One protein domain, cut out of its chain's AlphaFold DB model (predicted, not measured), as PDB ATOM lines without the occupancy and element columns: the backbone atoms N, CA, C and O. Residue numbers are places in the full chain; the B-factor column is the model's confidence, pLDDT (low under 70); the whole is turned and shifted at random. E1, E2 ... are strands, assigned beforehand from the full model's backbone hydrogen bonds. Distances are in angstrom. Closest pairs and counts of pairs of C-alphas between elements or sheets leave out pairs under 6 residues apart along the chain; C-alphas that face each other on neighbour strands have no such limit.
ATOM      1  N   PHE A 290     149.544 168.349 156.346       62.34
ATOM      2  CA  PHE A 290     150.787 167.609 156.602       62.34
ATOM      3  C   PHE A 290     151.947 168.521 156.990       62.34
ATOM      4  O   PHE A 290     152.077 169.642 156.498       62.34
ATOM      5  N   SER A 291     152.841 168.013 157.836       61.06
ATOM      6  CA  SER A 291     154.173 168.593 158.027       61.06
ATOM      7  C   SER A 291     155.191 167.501 158.336       61.06
ATOM      8  O   SER A 291     154.955 166.662 159.202       61.06
ATOM      9  N   LEU A 292     156.346 167.513 157.674       64.69
ATOM     10  CA  LEU A 292     157.426 166.579 157.993       64.69
ATOM     11  C   LEU A 292     158.154 167.046 159.262       64.69
ATOM     12  O   LEU A 292     158.551 168.205 159.370       64.69
ATOM     13  N   ARG A 293     158.304 166.157 160.247       74.31
ATOM     14  CA  ARG A 293     158.951 166.453 161.542       74.31
ATOM     15  C   ARG A 293     160.348 165.866 161.644       74.31
ATOM     16  O   ARG A 293     161.184 166.388 162.372       74.31
ATOM     17  N   GLY A 294     160.597 164.789 160.917       72.31
ATOM     18  CA  GLY A 294     161.898 164.146 160.869       72.31
ATOM     19  C   GLY A 294     161.856 162.879 160.038       72.31
ATOM     20  O   GLY A 294     160.790 162.411 159.636       72.31
ATOM     21  N   LYS A 295     163.032 162.300 159.834       83.56
ATOM     22  CA  LYS A 295     163.195 160.945 159.324       83.56
ATOM     23  C   LYS A 295     164.136 160.189 160.255       83.56
ATOM     24  O   LYS A 295     165.161 160.726 160.669       83.56
ATOM     25  N   GLN A 296     163.783 158.957 160.596       85.06
ATOM     26  CA  GLN A 296     164.591 158.041 161.391       85.06
ATOM     27  C   GLN A 296     164.764 156.745 160.601       85.06
ATOM     28  O   GLN A 296     163.813 155.987 160.444       85.06
ATOM     29  N   SER A 297     165.974 156.484 160.099       87.38
ATOM     30  CA  SER A 297     166.251 155.325 159.235       87.38
ATOM     31  C   SER A 297     165.281 155.265 158.038       87.38
ATOM     32  O   SER A 297     165.263 156.201 157.237       87.38
ATOM     33  N   SER A 298     164.475 154.208 157.929       89.25
ATOM     34  CA  SER A 298     163.452 154.000 156.898       89.25
ATOM     35  C   SER A 298     162.057 154.505 157.292       89.25
ATOM     36  O   SER A 298     161.066 154.149 156.656       89.25
ATOM     37  N   SER A 299     161.948 155.323 158.340       91.31
ATOM     38  CA  SER A 299     160.672 155.813 158.856       91.31
ATOM     39  C   SER A 299     160.602 157.337 158.831       91.31
ATOM     40  O   SER A 299     161.468 158.032 159.361       91.31
ATOM     41  N   TRP A 300     159.528 157.869 158.264       86.56
ATOM     42  CA  TRP A 300     159.184 159.285 158.289       86.56
ATOM     43  C   TRP A 300     158.311 159.597 159.497       86.56
ATOM     44  O   TRP A 300     157.373 158.859 159.796       86.56
ATOM     45  N   ILE A 301     158.601 160.710 160.169       85.75
ATOM     46  CA  ILE A 301     157.740 161.284 161.199       85.75
ATOM     47  C   ILE A 301     156.949 162.405 160.540       85.75
ATOM     48  O   ILE A 301     157.504 163.449 160.183       85.75
ATOM     49  N   VAL A 302     155.654 162.174 160.373       80.88
ATOM     50  CA  VAL A 302     154.732 163.085 159.703       80.88
ATOM     51  C   VAL A 302     153.721 163.583 160.719       80.88
ATOM     52  O   VAL A 302     153.055 162.797 161.381       80.88
ATOM     53  N   ARG A 303     153.578 164.897 160.829       75.50
ATOM     54  CA  ARG A 303     152.481 165.522 161.555       75.50
ATOM     55  C   ARG A 303     151.256 165.588 160.667       75.50
ATOM     56  O   ARG A 303     151.332 166.177 159.588       75.50
ATOM     57  N   ILE A 304     150.141 165.057 161.151       77.88
ATOM     58  CA  ILE A 304     148.818 165.269 160.567       77.88
ATOM     59  C   ILE A 304     148.083 166.293 161.427       77.88
ATOM     60  O   ILE A 304     147.957 166.114 162.637       77.88
ATOM     61  N   ASN A 305     147.631 167.382 160.814       58.62
ATOM     62  CA  ASN A 305     146.948 168.485 161.480       58.62
ATOM     63  C   ASN A 305     145.459 168.424 161.146       58.62
ATOM     64  O   ASN A 305     145.083 168.499 159.974       58.62
ATOM     65  N   ASN A 306     144.621 168.336 162.174       68.75
ATOM     66  CA  ASN A 306     143.193 168.561 162.054       68.75
ATOM     67  C   ASN A 306     142.917 170.049 162.278       68.75
ATOM     68  O   ASN A 306     142.759 170.506 163.407       68.75
ATOM     69  N   VAL A 307     142.869 170.807 161.185       55.41
ATOM     70  CA  VAL A 307     142.538 172.242 161.202       55.41
ATOM     71  C   VAL A 307     141.031 172.498 161.337       55.41
ATOM     72  O   VAL A 307     140.593 173.646 161.353       55.41
ATOM     73  N   LEU A 308     140.227 171.433 161.430       57.38
ATOM     74  CA  LEU A 308     138.774 171.507 161.515       57.38
ATOM     75  C   LEU A 308     138.316 171.721 162.962       57.38
ATOM     76  O   LEU A 308     139.065 171.569 163.929       57.38
ATOM     77  N   ARG A 309     137.046 172.095 163.106       53.31
ATOM     78  CA  ARG A 309     136.412 172.485 164.382       53.31
ATOM     79  C   ARG A 309     135.846 171.329 165.182       53.31
ATOM     80  O   ARG A 309     135.308 171.528 166.265       53.31
ATOM     81  N   GLU A 310     135.955 170.138 164.630       56.28
ATOM     82  CA  GLU A 310     135.423 168.921 165.197       56.28
ATOM     83  C   GLU A 310     136.529 167.884 165.235       56.28
ATOM     84  O   GLU A 310     137.475 167.915 164.443       56.28
ATOM     85  N   GLU A 311     136.397 166.957 166.172       82.69
ATOM     86  CA  GLU A 311     137.215 165.760 166.173       82.69
ATOM     87  C   GLU A 311     137.024 164.992 164.859       82.69
ATOM     88  O   GLU A 311     135.919 164.911 164.307       82.69
ATOM     89  N   ARG A 312     138.125 164.441 164.346       81.81
ATOM     90  CA  ARG A 312     138.114 163.604 163.153       81.81
ATOM     91  C   ARG A 312     138.776 162.272 163.426       81.81
ATOM     92  O   ARG A 312     139.868 162.204 163.993       81.81
ATOM     93  N   ILE A 313     138.114 161.222 162.953       91.38
ATOM     94  CA  ILE A 313     138.742 159.926 162.731       91.38
ATOM     95  C   ILE A 313     139.491 160.052 161.412       91.38
ATOM     96  O   ILE A 313     138.888 160.220 160.354       91.38
ATOM     97  N   VAL A 314     140.812 160.012 161.497       90.31
ATOM     98  CA  VAL A 314     141.706 160.150 160.357       90.31
ATOM     99  C   VAL A 314     142.302 158.796 160.040       90.31
ATOM    100  O   VAL A 314     142.874 158.147 160.916       90.31
ATOM    101  N   VAL A 315     142.221 158.385 158.782       93.31
ATOM    102  CA  VAL A 315     142.901 157.196 158.273       93.31
ATOM    103  C   VAL A 315     144.077 157.635 157.411       93.31
ATOM    104  O   VAL A 315     144.004 158.646 156.720       93.31
ATOM    105  N   TYR A 316     145.194 156.919 157.482       93.38
ATOM    106  CA  TYR A 316     146.414 157.238 156.744       93.38
ATOM    107  C   TYR A 316     147.182 155.970 156.370       93.38
ATOM    108  O   TYR A 316     147.004 154.911 156.983       93.38
ATOM    109  N   ASN A 317     148.066 156.066 155.375       94.06
ATOM    110  CA  ASN A 317     148.962 154.968 155.025       94.06
ATOM    111  C   ASN A 317     150.163 154.907 155.984       94.06
ATOM    112  O   ASN A 317     150.934 155.848 156.130       94.06
ATOM    113  N   SER A 318     150.354 153.767 156.640       94.75
ATOM    114  CA  SER A 318     151.487 153.512 157.540       94.75
ATOM    115  C   SER A 318     152.750 153.023 156.821       94.75
ATOM    116  O   SER A 318     153.831 152.982 157.417       94.75
ATOM    117  N   LYS A 319     152.623 152.696 155.533       94.31
ATOM    118  CA  LYS A 319     153.720 152.530 154.580       94.31
ATOM    119  C   LYS A 319     153.475 153.409 153.363       94.31
ATOM    120  O   LYS A 319     152.329 153.519 152.930       94.31
ATOM    121  N   MET A 320     154.533 153.998 152.813       90.81
ATOM    122  CA  MET A 320     154.458 154.835 151.613       90.81
ATOM    123  C   MET A 320     153.784 154.080 150.457       90.81
ATOM    124  O   MET A 320     153.909 152.857 150.339       90.81
ATOM    125  N   CYS A 321     153.052 154.806 149.618       89.00
ATOM    126  CA  CYS A 321     152.376 154.264 148.439       89.00
ATOM    127  C   CYS A 321     152.821 155.004 147.175       89.00
ATOM    128  O   CYS A 321     153.536 156.006 147.258       89.00
ATOM    129  N   PHE A 322     152.447 154.479 146.011       85.88
ATOM    130  CA  PHE A 322     152.595 155.228 144.772       85.88
ATOM    131  C   PHE A 322     151.501 156.293 144.692       85.88
ATOM    132  O   PHE A 322     150.422 156.133 145.267       85.88
ATOM    133  N   LEU A 323     151.787 157.371 143.967       80.31
ATOM    134  CA  LEU A 323     150.876 158.502 143.799       80.31
ATOM    135  C   LEU A 323     149.489 158.069 143.291       80.31
ATOM    136  O   LEU A 323     148.475 158.567 143.767       80.31
ATOM    137  N   GLU A 324     149.450 157.108 142.368       80.56
ATOM    138  CA  GLU A 324     148.218 156.566 141.773       80.56
ATOM    139  C   GLU A 324     147.334 155.798 142.771       80.56
ATOM    140  O   GLU A 324     146.156 155.572 142.508       80.56
ATOM    141  N   ASP A 325     147.883 155.396 143.918       82.94
ATOM    142  CA  ASP A 325     147.128 154.711 144.968       82.94
ATOM    143  C   ASP A 325     146.576 155.686 146.022       82.94
ATOM    144  O   ASP A 325     145.746 155.293 146.845       82.94
ATOM    145  N   CYS A 326     147.015 156.953 146.027       75.25
ATOM    146  CA  CYS A 326     146.662 157.921 147.071       75.25
ATOM    147  C   CYS A 326     145.166 158.258 147.128       75.25
ATOM    148  O   CYS A 326     144.684 158.619 148.204       75.25
ATOM    149  N   ASP A 327     144.448 158.140 146.008       69.38
ATOM    150  CA  ASP A 327     143.009 158.396 145.868       69.38
ATOM    151  C   ASP A 327     142.182 157.119 145.604       69.38
ATOM    152  O   ASP A 327     140.952 157.170 145.491       69.38
ATOM    153  N   ASN A 328     142.833 155.949 145.570       73.81
ATOM    154  CA  ASN A 328     142.204 154.658 145.304       73.81
ATOM    155  C   ASN A 328     142.358 153.686 146.484       73.81
ATOM    156  O   ASN A 328     143.028 152.656 146.409       73.81
ATOM    157  N   PHE A 329     141.661 153.993 147.579       65.25
ATOM    158  CA  PHE A 329     141.783 153.307 148.874       65.25
ATOM    159  C   PHE A 329     141.657 151.781 148.848       65.25
ATOM    160  O   PHE A 329     142.229 151.116 149.705       65.25
ATOM    161  N   GLY A 330     140.926 151.216 147.881       65.62
ATOM    162  CA  GLY A 330     140.779 149.763 147.743       65.62
ATOM    163  C   GLY A 330     142.099 149.032 147.464       65.62
ATOM    164  O   GLY A 330     142.162 147.821 147.656       65.62
ATOM    165  N   ASN A 331     143.136 149.761 147.046       74.25
ATOM    166  CA  ASN A 331     144.460 149.221 146.745       74.25
ATOM    167  C   ASN A 331     145.454 149.358 147.915       74.25
ATOM    168  O   ASN A 331     146.527 148.753 147.878       74.25
ATOM    169  N   LEU A 332     145.125 150.132 148.958       83.56
ATOM    170  CA  LEU A 332     146.018 150.375 150.092       83.56
ATOM    171  C   LEU A 332     145.798 149.335 151.197       83.56
ATOM    172  O   LEU A 332     144.736 149.273 151.808       83.56
ATOM    173  N   ASN A 333     146.834 148.549 151.499       85.38
ATOM    174  CA  ASN A 333     146.756 147.476 152.501       85.38
ATOM    175  C   ASN A 333     147.292 147.884 153.885       85.38
ATOM    176  O   ASN A 333     146.848 147.364 154.906       85.38
ATOM    177  N   ASP A 334     148.250 148.812 153.942       92.56
ATOM    178  CA  ASP A 334     148.951 149.196 155.174       92.56
ATOM    179  C   ASP A 334     148.328 150.444 155.826       92.56
ATOM    180  O   ASP A 334     149.012 151.442 156.065       92.56
ATOM    181  N   LEU A 335     147.028 150.412 156.114       93.38
ATOM    182  CA  LEU A 335     146.281 151.550 156.664       93.38
ATOM    183  C   LEU A 335     146.252 151.558 158.199       93.38
ATOM    184  O   LEU A 335     146.199 150.510 158.845       93.38
ATOM    185  N   LYS A 336     146.250 152.753 158.794       95.88
ATOM    186  CA  LYS A 336     146.032 152.973 160.233       95.88
ATOM    187  C   LYS A 336     145.050 154.113 160.456       95.88
ATOM    188  O   LYS A 336     144.974 155.025 159.642       95.88
ATOM    189  N   SER A 337     144.339 154.073 161.580       95.44
ATOM    190  CA  SER A 337     143.410 155.121 162.002       95.44
ATOM    191  C   SER A 337     143.854 155.769 163.307       95.44
ATOM    192  O   SER A 337     144.305 155.080 164.225       95.44
ATOM    193  N   ILE A 338     143.661 157.075 163.407       95.75
ATOM    194  CA  ILE A 338     143.878 157.874 164.609       95.75
ATOM    195  C   ILE A 338     142.705 158.825 164.827       95.75
ATOM    196  O   ILE A 338     141.951 159.119 163.903       95.75
ATOM    197  N   ILE A 339     142.558 159.311 166.055       92.06
ATOM    198  CA  ILE A 339     141.575 160.334 166.402       92.06
ATOM    199  C   ILE A 339     142.347 161.614 166.690       92.06
ATOM    200  O   ILE A 339     143.215 161.628 167.564       92.06
ATOM    201  N   ILE A 340     142.043 162.676 165.950       73.38
ATOM    202  CA  ILE A 340     142.651 163.988 166.157       73.38
ATOM    203  C   ILE A 340     141.550 164.951 166.585       73.38
ATOM    204  O   ILE A 340     140.615 165.213 165.824       73.38
ATOM    205  N   ALA A 341     141.672 165.492 167.798       63.34
ATOM    206  CA  ALA A 341     140.757 166.504 168.312       63.34
ATOM    207  C   ALA A 341     140.691 167.731 167.384       63.34
ATOM    208  O   ALA A 341     141.602 167.982 166.589       63.34
ATOM    209  N   ALA A 342     139.610 168.500 167.506       59.69
ATOM    210  CA  ALA A 342     139.442 169.762 166.796       59.69
ATOM    211  C   ALA A 342     140.659 170.681 166.985       59.69
ATOM    212  O   ALA A 342     141.150 170.833 168.105       59.69
ATOM    213  N   SER A 343     141.115 171.319 165.904       50.31
ATOM    214  CA  SER A 343     142.235 172.279 165.922       50.31
ATOM    215  C   SER A 343     143.513 171.720 166.570       50.31
ATOM    216  O   SER A 343     144.267 172.442 167.221       50.31
ATOM    217  N   SER A 344     143.744 170.414 166.421       58.50
ATOM    218  CA  SER A 344     144.860 169.690 167.029       58.50
ATOM    219  C   SER A 344     145.680 168.945 165.975       58.50
ATOM    220  O   SER A 344     145.436 169.042 164.772       58.50
ATOM    221  N   TYR A 345     146.691 168.204 166.410       75.94
ATOM    222  CA  TYR A 345     147.550 167.424 165.529       75.94
ATOM    223  C   TYR A 345     147.987 166.120 166.187       75.94
ATOM    224  O   TYR A 345     147.984 165.989 167.412       75.94
ATOM    225  N   GLN A 346     148.448 165.178 165.368       75.94
ATOM    226  CA  GLN A 346     149.165 164.005 165.847       75.94
ATOM    227  C   GLN A 346     150.361 163.695 164.948       75.94
ATOM    228  O   GLN A 346     150.273 163.774 163.723       75.94
ATOM    229  N   ASP A 347     151.488 163.356 165.573       81.19
ATOM    230  CA  ASP A 347     152.675 162.883 164.867       81.19
ATOM    231  C   ASP A 347     152.548 161.366 164.663       81.19
ATOM    232  O   ASP A 347     152.355 160.610 165.617       81.19
ATOM    233  N   VAL A 348     152.635 160.926 163.410       91.44
ATOM    234  CA  VAL A 348     152.561 159.523 163.001       91.44
ATOM    235  C   VAL A 348     153.853 159.085 162.332       91.44
ATOM    236  O   VAL A 348     154.583 159.881 161.740       91.44
ATOM    237  N   THR A 349     154.110 157.782 162.392       95.12
ATOM    238  CA  THR A 349     155.228 157.154 161.689       95.12
ATOM    239  C   THR A 349     154.738 156.483 160.411       95.12
ATOM    240  O   THR A 349     153.833 155.645 160.470       95.12
ATOM    241  N   ILE A 350     155.364 156.815 159.278       94.06
ATOM    242  CA  ILE A 350     155.115 156.208 157.962       94.06
ATOM    243  C   ILE A 350     156.419 155.596 157.452       94.06
ATOM    244  O   ILE A 350     157.428 156.289 157.331       94.06
ATOM    245  N   ASN A 351     156.422 154.296 157.169       94.50
ATOM    246  CA  ASN A 351     157.624 153.593 156.721       94.50
ATOM    247  C   ASN A 351     157.787 153.668 155.204       94.50
ATOM    248  O   ASN A 351     156.807 153.601 154.466       94.50
ATOM    249  N   GLU A 352     159.028 153.745 154.739       91.69
ATOM    250  CA  GLU A 352     159.364 153.581 153.327       91.69
ATOM    251  C   GLU A 352     158.893 152.221 152.800       91.69
ATOM    252  O   GLU A 352     158.824 151.226 153.531       91.69
ATOM    253  N   ASN A 353     158.565 152.184 151.511       91.12
ATOM    254  CA  ASN A 353     158.036 150.998 150.854       91.12
ATOM    255  C   ASN A 353     158.601 150.881 149.437       91.12
ATOM    256  O   ASN A 353     158.001 151.331 148.464       91.12
ATOM    257  N   PHE A 354     159.787 150.283 149.327       86.44
ATOM    258  CA  PHE A 354     160.524 150.183 148.066       86.44
ATOM    259  C   PHE A 354     160.690 151.555 147.390       86.44
ATOM    260  O   PHE A 354     161.305 152.445 147.967       86.44
ATOM    261  N   MET A 355     160.157 151.712 146.176       84.44
ATOM    262  CA  MET A 355     160.250 152.936 145.375       84.44
ATOM    263  C   MET A 355     159.075 153.896 145.608       84.44
ATOM    264  O   MET A 355     159.001 154.929 144.950       84.44
ATOM    265  N   ALA A 356     158.148 153.558 146.508       85.69
ATOM    266  CA  ALA A 356     157.020 154.411 146.839       85.69
ATOM    267  C   ALA A 356     157.483 155.659 147.599       85.69
ATOM    268  O   ALA A 356     158.243 155.576 148.566       85.69
ATOM    269  N   ASN A 357     156.983 156.811 147.171       84.62
ATOM    270  CA  ASN A 357     157.417 158.130 147.617       84.62
ATOM    271  C   ASN A 357     156.244 159.049 148.006       84.62
ATOM    272  O   ASN A 357     156.482 160.225 148.292       84.62
ATOM    273  N   SER A 358     155.021 158.509 148.103       85.38
ATOM    274  CA  SER A 358     153.817 159.259 148.456       85.38
ATOM    275  C   SER A 358     153.234 158.868 149.824       85.38
ATOM    276  O   SER A 358     153.339 157.726 150.294       85.38
ATOM    277  N   ILE A 359     152.592 159.838 150.473       87.50
ATOM    278  CA  ILE A 359     151.821 159.689 151.714       87.50
ATOM    279  C   ILE A 359     150.404 160.218 151.503       87.50
ATOM    280  O   ILE A 359     150.211 161.177 150.763       87.50
ATOM    281  N   THR A 360     149.420 159.630 152.172       88.06
ATOM    282  CA  THR A 360     148.010 160.017 152.083       88.06
ATOM    283  C   THR A 360     147.317 159.866 153.433       88.06
ATOM    284  O   THR A 360     147.635 158.981 154.233       88.06
ATOM    285  N   CYS A 361     146.365 160.751 153.701       84.44
ATOM    286  CA  CYS A 361     145.427 160.636 154.802       84.44
ATOM    287  C   CYS A 361     144.053 161.132 154.369       84.44
ATOM    288  O   CYS A 361     143.936 161.933 153.442       84.44
ATOM    289  N   TRP A 362     143.012 160.675 155.048       85.38
ATOM    290  CA  TRP A 362     141.665 161.157 154.818       85.38
ATOM    291  C   TRP A 362     140.821 161.079 156.081       85.38
ATOM    292  O   TRP A 362     141.156 160.388 157.044       85.38
ATOM    293  N   HIS A 363     139.703 161.786 156.048       85.44
ATOM    294  CA  HIS A 363     138.588 161.565 156.959       85.44
ATOM    295  C   HIS A 363     137.284 161.589 156.167       85.44
ATOM    296  O   HIS A 363     137.230 162.099 155.042       85.44
ATOM    297  N   ASP A 364     136.254 161.009 156.768       83.62
ATOM    298  CA  ASP A 364     134.932 160.883 156.177       83.62
ATOM    299  C   ASP A 364     133.925 161.761 156.922       83.62
ATOM    300  O   ASP A 364     133.888 161.802 158.154       83.62
ATOM    301  N   GLU A 365     133.060 162.419 156.161       75.44
ATOM    302  CA  GLU A 365     131.898 163.149 156.647       75.44
ATOM    303  C   GLU A 365     130.627 162.441 156.174       75.44
ATOM    304  O   GLU A 365     130.419 162.213 154.977       75.44
ATOM    305  N   PHE A 366     129.764 162.087 157.125       71.38
ATOM    306  CA  PHE A 366     128.474 161.466 156.842       71.38
ATOM    307  C   PHE A 366     127.395 162.535 156.744       71.38
ATOM    308  O   PHE A 366     127.125 163.231 157.721       71.38
ATOM    309  N   ILE A 367     126.746 162.631 155.585       62.41
ATOM    310  CA  ILE A 367     125.655 163.578 155.367       62.41
ATOM    311  C   ILE A 367     124.339 162.803 155.333       62.41
ATOM    312  O   ILE A 367     124.128 161.933 154.485       62.41
ATOM    313  N   SER A 368     123.455 163.124 156.279       52.69
ATOM    314  CA  SER A 368     122.055 162.705 156.260       52.69
ATOM    315  C   SER A 368     121.202 163.847 155.715       52.69
ATOM    316  O   SER A 368     121.061 164.875 156.379       52.69
ATOM    317  N   GLU A 369     120.626 163.678 154.529       52.75
ATOM    318  CA  GLU A 369     119.580 164.585 154.051       52.75
ATOM    319  C   GLU A 369     118.250 164.275 154.751       52.75
ATOM    320  O   GLU A 369     117.963 163.130 155.106       52.75
ATOM    321  N   THR A 370     117.446 165.316 154.976       49.00
ATOM    322  CA  THR A 370     116.140 165.249 155.652       49.00
ATOM    323  C   THR A 370     115.058 164.539 154.837       49.00
ATOM    324  O   THR A 370     114.022 164.193 155.401       49.00
ATOM    325  N   ASP A 371     115.307 164.265 153.554       43.12
ATOM    326  CA  ASP A 371     114.358 163.604 152.662       43.12
ATOM    327  C   ASP A 371     114.782 162.148 152.414       43.12
ATOM    328  O   ASP A 371     115.679 161.849 151.635       43.12
ATOM    329  N   GLU A 372     114.129 161.269 153.169       45.34
ATOM    330  CA  GLU A 372     113.940 159.807 153.142       45.34
ATOM    331  C   GLU A 372     114.831 158.826 152.322       45.34
ATOM    332  O   GLU A 372     114.784 157.643 152.648       45.34
ATOM    333  N   TYR A 373     115.670 159.188 151.336       45.38
ATOM    334  CA  TYR A 373     116.329 158.190 150.462       45.38
ATOM    335  C   TYR A 373     117.732 158.494 149.881       45.38
ATOM    336  O   TYR A 373     118.068 157.955 148.825       45.38
ATOM    337  N   SER A 374     118.632 159.200 150.576       50.06
ATOM    338  CA  SER A 374     120.082 158.967 150.364       50.06
ATOM    339  C   SER A 374     120.981 159.553 151.452       50.06
ATOM    340  O   SER A 374     121.263 160.744 151.457       50.06
ATOM    341  N   ALA A 375     121.526 158.695 152.318       56.41
ATOM    342  CA  ALA A 375     122.748 159.030 153.046       56.41
ATOM    343  C   ALA A 375     123.946 158.859 152.101       56.41
ATOM    344  O   ALA A 375     124.029 157.867 151.369       56.41
ATOM    345  N   TYR A 376     124.877 159.805 152.116       62.28
ATOM    346  CA  TYR A 376     126.119 159.691 151.359       62.28
ATOM    347  C   TYR A 376     127.312 160.127 152.207       62.28
ATOM    348  O   TYR A 376     127.180 160.897 153.159       62.28
ATOM    349  N   THR A 377     128.477 159.588 151.868       67.75
ATOM    350  CA  THR A 377     129.735 159.890 152.548       67.75
ATOM    351  C   THR A 377     130.573 160.781 151.647       67.75
ATOM    352  O   THR A 377     130.770 160.475 150.466       67.75
ATOM    353  N   LYS A 378     131.064 161.890 152.195       69.12
ATOM    354  CA  LYS A 378     132.121 162.688 151.578       69.12
ATOM    355  C   LYS A 378     133.446 162.293 152.210       69.12
ATOM    356  O   LYS A 378     133.607 162.436 153.416       69.12
ATOM    357  N   SER A 379     134.385 161.829 151.403       73.94
ATOM    358  CA  SER A 379     135.753 161.547 151.836       73.94
ATOM    359  C   SER A 379     136.656 162.699 151.414       73.94
ATOM    360  O   SER A 379     136.672 163.074 150.239       73.94
ATOM    361  N   TYR A 380     137.409 163.253 152.360       72.00
ATOM    362  CA  TYR A 380     138.344 164.352 152.125       72.00
ATOM    363  C   TYR A 380     139.770 163.842 152.260       72.00
ATOM    364  O   TYR A 380     140.200 163.477 153.353       72.00
ATOM    365  N   ILE A 381     140.498 163.817 151.149       72.75
ATOM    366  CA  ILE A 381     141.815 163.200 151.022       72.75
ATOM    367  C   ILE A 381     142.871 164.286 150.933       72.75
ATOM    368  O   ILE A 381     142.772 165.168 150.087       72.75
ATOM    369  N   THR A 382     143.919 164.173 151.737       71.06
ATOM    370  CA  THR A 382     145.156 164.936 151.580       71.06
ATOM    371  C   THR A 382     146.276 163.963 151.263       71.06
ATOM    372  O   THR A 382     146.519 163.040 152.039       71.06
ATOM    373  N   TYR A 383     147.021 164.201 150.187       74.69
ATOM    374  CA  TYR A 383     148.232 163.441 149.892       74.69
ATOM    375  C   TYR A 383     149.408 164.350 149.548       74.69
ATOM    376  O   TYR A 383     149.256 165.525 149.198       74.69
ATOM    377  N   ALA A 384     150.604 163.798 149.696       67.25
ATOM    378  CA  ALA A 384     151.835 164.439 149.288       67.25
ATOM    379  C   ALA A 384     152.775 163.429 148.634       67.25
ATOM    380  O   ALA A 384     152.825 162.273 149.047       67.25
ATOM    381  N   ASP A 385     153.520 163.878 147.632       74.75
ATOM    382  CA  ASP A 385     154.413 163.055 146.825       74.75
ATOM    383  C   ASP A 385     155.819 163.666 146.730       74.75
ATOM    384  O   ASP A 385     156.028 164.853 147.011       74.75
ATOM    385  N   ASN A 386     156.792 162.834 146.351       72.00
ATOM    386  CA  ASN A 386     158.208 163.181 146.247       72.00
ATOM    387  C   ASN A 386     158.774 163.756 147.558       72.00
ATOM    388  O   ASN A 386     159.386 164.826 147.584       72.00
ATOM    389  N   LEU A 387     158.569 163.041 148.668       68.88
ATOM    390  CA  LEU A 387     159.132 163.416 149.967       68.88
ATOM    391  C   LEU A 387     160.662 163.482 149.892       68.88
ATOM    392  O   LEU A 387     161.324 162.484 149.606       68.88
ATOM    393  N   ASN A 388     161.233 164.651 150.193       63.69
ATOM    394  CA  ASN A 388     162.677 164.854 150.132       63.69
ATOM    395  C   ASN A 388     163.286 164.914 151.547       63.69
ATOM    396  O   ASN A 388     162.969 165.815 152.329       63.69
ATOM    397  N   PRO A 389     164.168 163.959 151.906       62.41
ATOM    398  CA  PRO A 389     164.693 163.850 153.265       62.41
ATOM    399  C   PRO A 389     165.756 164.901 153.587       62.41
ATOM    400  O   PRO A 389     166.044 165.130 154.757       62.41
ATOM    401  N   ASN A 390     166.341 165.539 152.570       60.31
ATOM    402  CA  ASN A 390     167.458 166.466 152.746       60.31
ATOM    403  C   ASN A 390     166.993 167.872 153.134       60.31
ATOM    404  O   ASN A 390     167.683 168.572 153.868       60.31
ATOM    405  N   ASN A 391     165.833 168.288 152.635       57.28
ATOM    406  CA  ASN A 391     165.255 169.610 152.879       57.28
ATOM    407  C   ASN A 391     163.914 169.539 153.627       57.28
ATOM    408  O   ASN A 391     163.319 170.580 153.890       57.28
ATOM    409  N   MET A 392     163.447 168.334 153.978       57.88
ATOM    410  CA  MET A 392     162.193 168.107 154.698       57.88
ATOM    411  C   MET A 392     160.968 168.684 153.971       57.88
ATOM    412  O   MET A 392     160.006 169.112 154.611       57.88
ATOM    413  N   THR A 393     160.985 168.686 152.634       47.62
ATOM    414  CA  THR A 393     159.884 169.221 151.823       47.62
ATOM    415  C   THR A 393     158.955 168.136 151.292       47.62
ATOM    416  O   THR A 393     159.385 167.040 150.927       47.62
ATOM    417  N   LEU A 394     157.681 168.506 151.175       54.66
ATOM    418  CA  LEU A 394     156.653 167.810 150.408       54.66
ATOM    419  C   LEU A 394     156.601 168.483 149.032       54.66
ATOM    420  O   LEU A 394     156.075 169.586 148.927       54.66
ATOM    421  N   LEU A 395     157.238 167.894 148.015       42.00
ATOM    422  CA  LEU A 395     157.437 168.569 146.723       42.00
ATOM    423  C   LEU A 395     156.149 168.676 145.899       42.00
ATOM    424  O   LEU A 395     156.018 169.592 145.094       42.00
ATOM    425  N   VAL A 396     155.198 167.768 146.115       52.66
ATOM    426  CA  VAL A 396     153.848 167.860 145.559       52.66
ATOM    427  C   VAL A 396     152.868 167.659 146.701       52.66
ATOM    428  O   VAL A 396     152.932 166.643 147.387       52.66
ATOM    429  N   ARG A 397     151.960 168.611 146.914       50.41
ATOM    430  CA  ARG A 397     150.841 168.479 147.848       50.41
ATOM    431  C   ARG A 397     149.553 168.629 147.065       50.41
ATOM    432  O   ARG A 397     149.425 169.532 146.249       50.41
ATOM    433  N   ASN A 398     148.597 167.748 147.308       50.12
ATOM    434  CA  ASN A 398     147.302 167.841 146.660       50.12
ATOM    435  C   ASN A 398     146.210 167.347 147.613       50.12
ATOM    436  O   ASN A 398     146.479 166.725 148.649       50.12
ATOM    437  N   SER A 399     144.969 167.693 147.317       50.84
ATOM    438  CA  SER A 399     143.822 167.298 148.118       50.84
ATOM    439  C   SER A 399     142.630 167.036 147.209       50.84
ATOM    440  O   SER A 399     142.368 167.803 146.288       50.84
ATOM    441  N   ILE A 400     141.941 165.922 147.435       49.25
ATOM    442  CA  ILE A 400     140.847 165.448 146.583       49.25
ATOM    443  C   ILE A 400     139.634 165.177 147.458       49.25
ATOM    444  O   ILE A 400     139.739 164.544 148.506       49.25
ATOM    445  N   GLN A 401     138.465 165.617 147.004       42.94
ATOM    446  CA  GLN A 401     137.188 165.253 147.598       42.94
ATOM    447  C   GLN A 401     136.531 164.148 146.768       42.94
ATOM    448  O   GLN A 401     136.393 164.273 145.552       42.94
ATOM    449  N   ILE A 402     136.086 163.074 147.421       56.47
ATOM    450  CA  ILE A 402     135.350 161.979 146.779       56.47
ATOM    451  C   ILE A 402     133.958 161.877 147.401       56.47
ATOM    452  O   ILE A 402     133.811 161.822 148.619       56.47
ATOM    453  N   ILE A 403     132.921 161.813 146.562       44.72
ATOM    454  CA  ILE A 403     131.535 161.608 147.000       44.72
ATOM    455  C   ILE A 403     131.152 160.143 146.768       44.72
ATOM    456  O   ILE A 403     130.954 159.705 145.632       44.72
ATOM    457  N   GLY A 404     131.030 159.379 147.852       48.94
ATOM    458  CA  GLY A 404     130.517 158.014 147.843       48.94
ATOM    459  C   GLY A 404     129.009 157.997 148.085       48.94
ATOM    460  O   GLY A 404     128.552 158.275 149.191       48.94
ATOM    461  N   ARG A 405     128.211 157.645 147.067       38.38
ATOM    462  CA  ARG A 405     126.772 157.394 147.249       38.38
ATOM    463  C   ARG A 405     126.549 155.983 147.786       38.38
ATOM    464  O   ARG A 405     126.806 155.008 147.078       38.38
ATOM    465  N   THR A 406     125.992 155.872 148.982       37.19
ATOM    466  CA  THR A 406     125.512 154.602 149.527       37.19
ATOM    467  C   THR A 406     124.055 154.437 149.095       37.19
ATOM    468  O   THR A 406     123.145 154.956 149.736       37.19
TER     469      THR A 406
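What this domain is: This is residues 290 to 406 of the 408 residues of an uncharacterized protein of Firmicutes bacterium (UniProt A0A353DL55). Two strongly twisted sheets stand partly face to face as a sandwich with their strands crossed: a small sheet of E1, E2 and E5, and a larger one from which the long strands E6, E7 and E8 run on as a ribbon well past the small sheet. This ribbon makes the longest axis, and a long loop, residues 318 to 334, joins E3 to E4. The printed part has 117 residues with no named helix and eight named strands, E1 to E8 in order, and its class is all strand. The larger sheet has the order E4, E3, E6, E7, E8, the smaller E1, E2, E5, both antiparallel. The whole is compact, with a radius of gyration of the C-alphas of 15.1 A, and elongated, spanning 53 by 29 by 21 A.

How they stand to each other: Start at E1, residues 290 to 296, which forms a hairpin with E2, residues 299 to 306; N 293 and O 301 are 2.8 A apart, within hydrogen-bond range. On the other side of E2 look for E5, residues 344 to 351, with N 302 and O 348 at 2.9 A. In the second sheet, E3, residues 312 to 317, and E4, residues 335 to 340, are a hairpin, with N 314 and O 338 at 2.8 A. E3 and E6, residues 359 to 368, are antiparallel neighbours, with N 315 and O 362 at 2.9 A. E6 and E7, residues 375 to 388, show N 361 and O 382 at 2.8 A; E7 and E8, residues 393 to 405, show N 379 and O 402 at 2.8 A. E6, E7 and E8 are a meander, each strand the antiparallel neighbour of the one before. In the sandwich, two sheets face to face, the facing parts are 9.3 A centre to centre and the strands of the one stand at 41 degrees to those of the other. E1 and E7 are near each other, with 6 pairs of C-alphas within 10 A, while E5 and E8 are apart.

Where its parts are: Find C-alpha 290 at (150.787, 167.609, 156.602), where E1 begins; it is 17.5 A long. E2 measures 21.9 A, E3 and E4 16.1 A each, E5 23.0 A and E6 30.3 A. E7 runs 40.5 A from C-alpha 375 at (122.748, 159.030, 153.046). E8, 35.5 A, bends by 53 degrees at residue 396 and ends at C-alpha 405, (126.772, 157.394, 147.249).

The domain as a whole: The two C-alphas farthest apart, those of Glu 372 and Asn 390, are 53.9 A apart. The printed part has no cut, and the link E3 to E4, 17 residues, is long. The mean pLDDT of the printed part is 72.4; look for values under 70 at residues 367 to 378 and 387 to 406, among others.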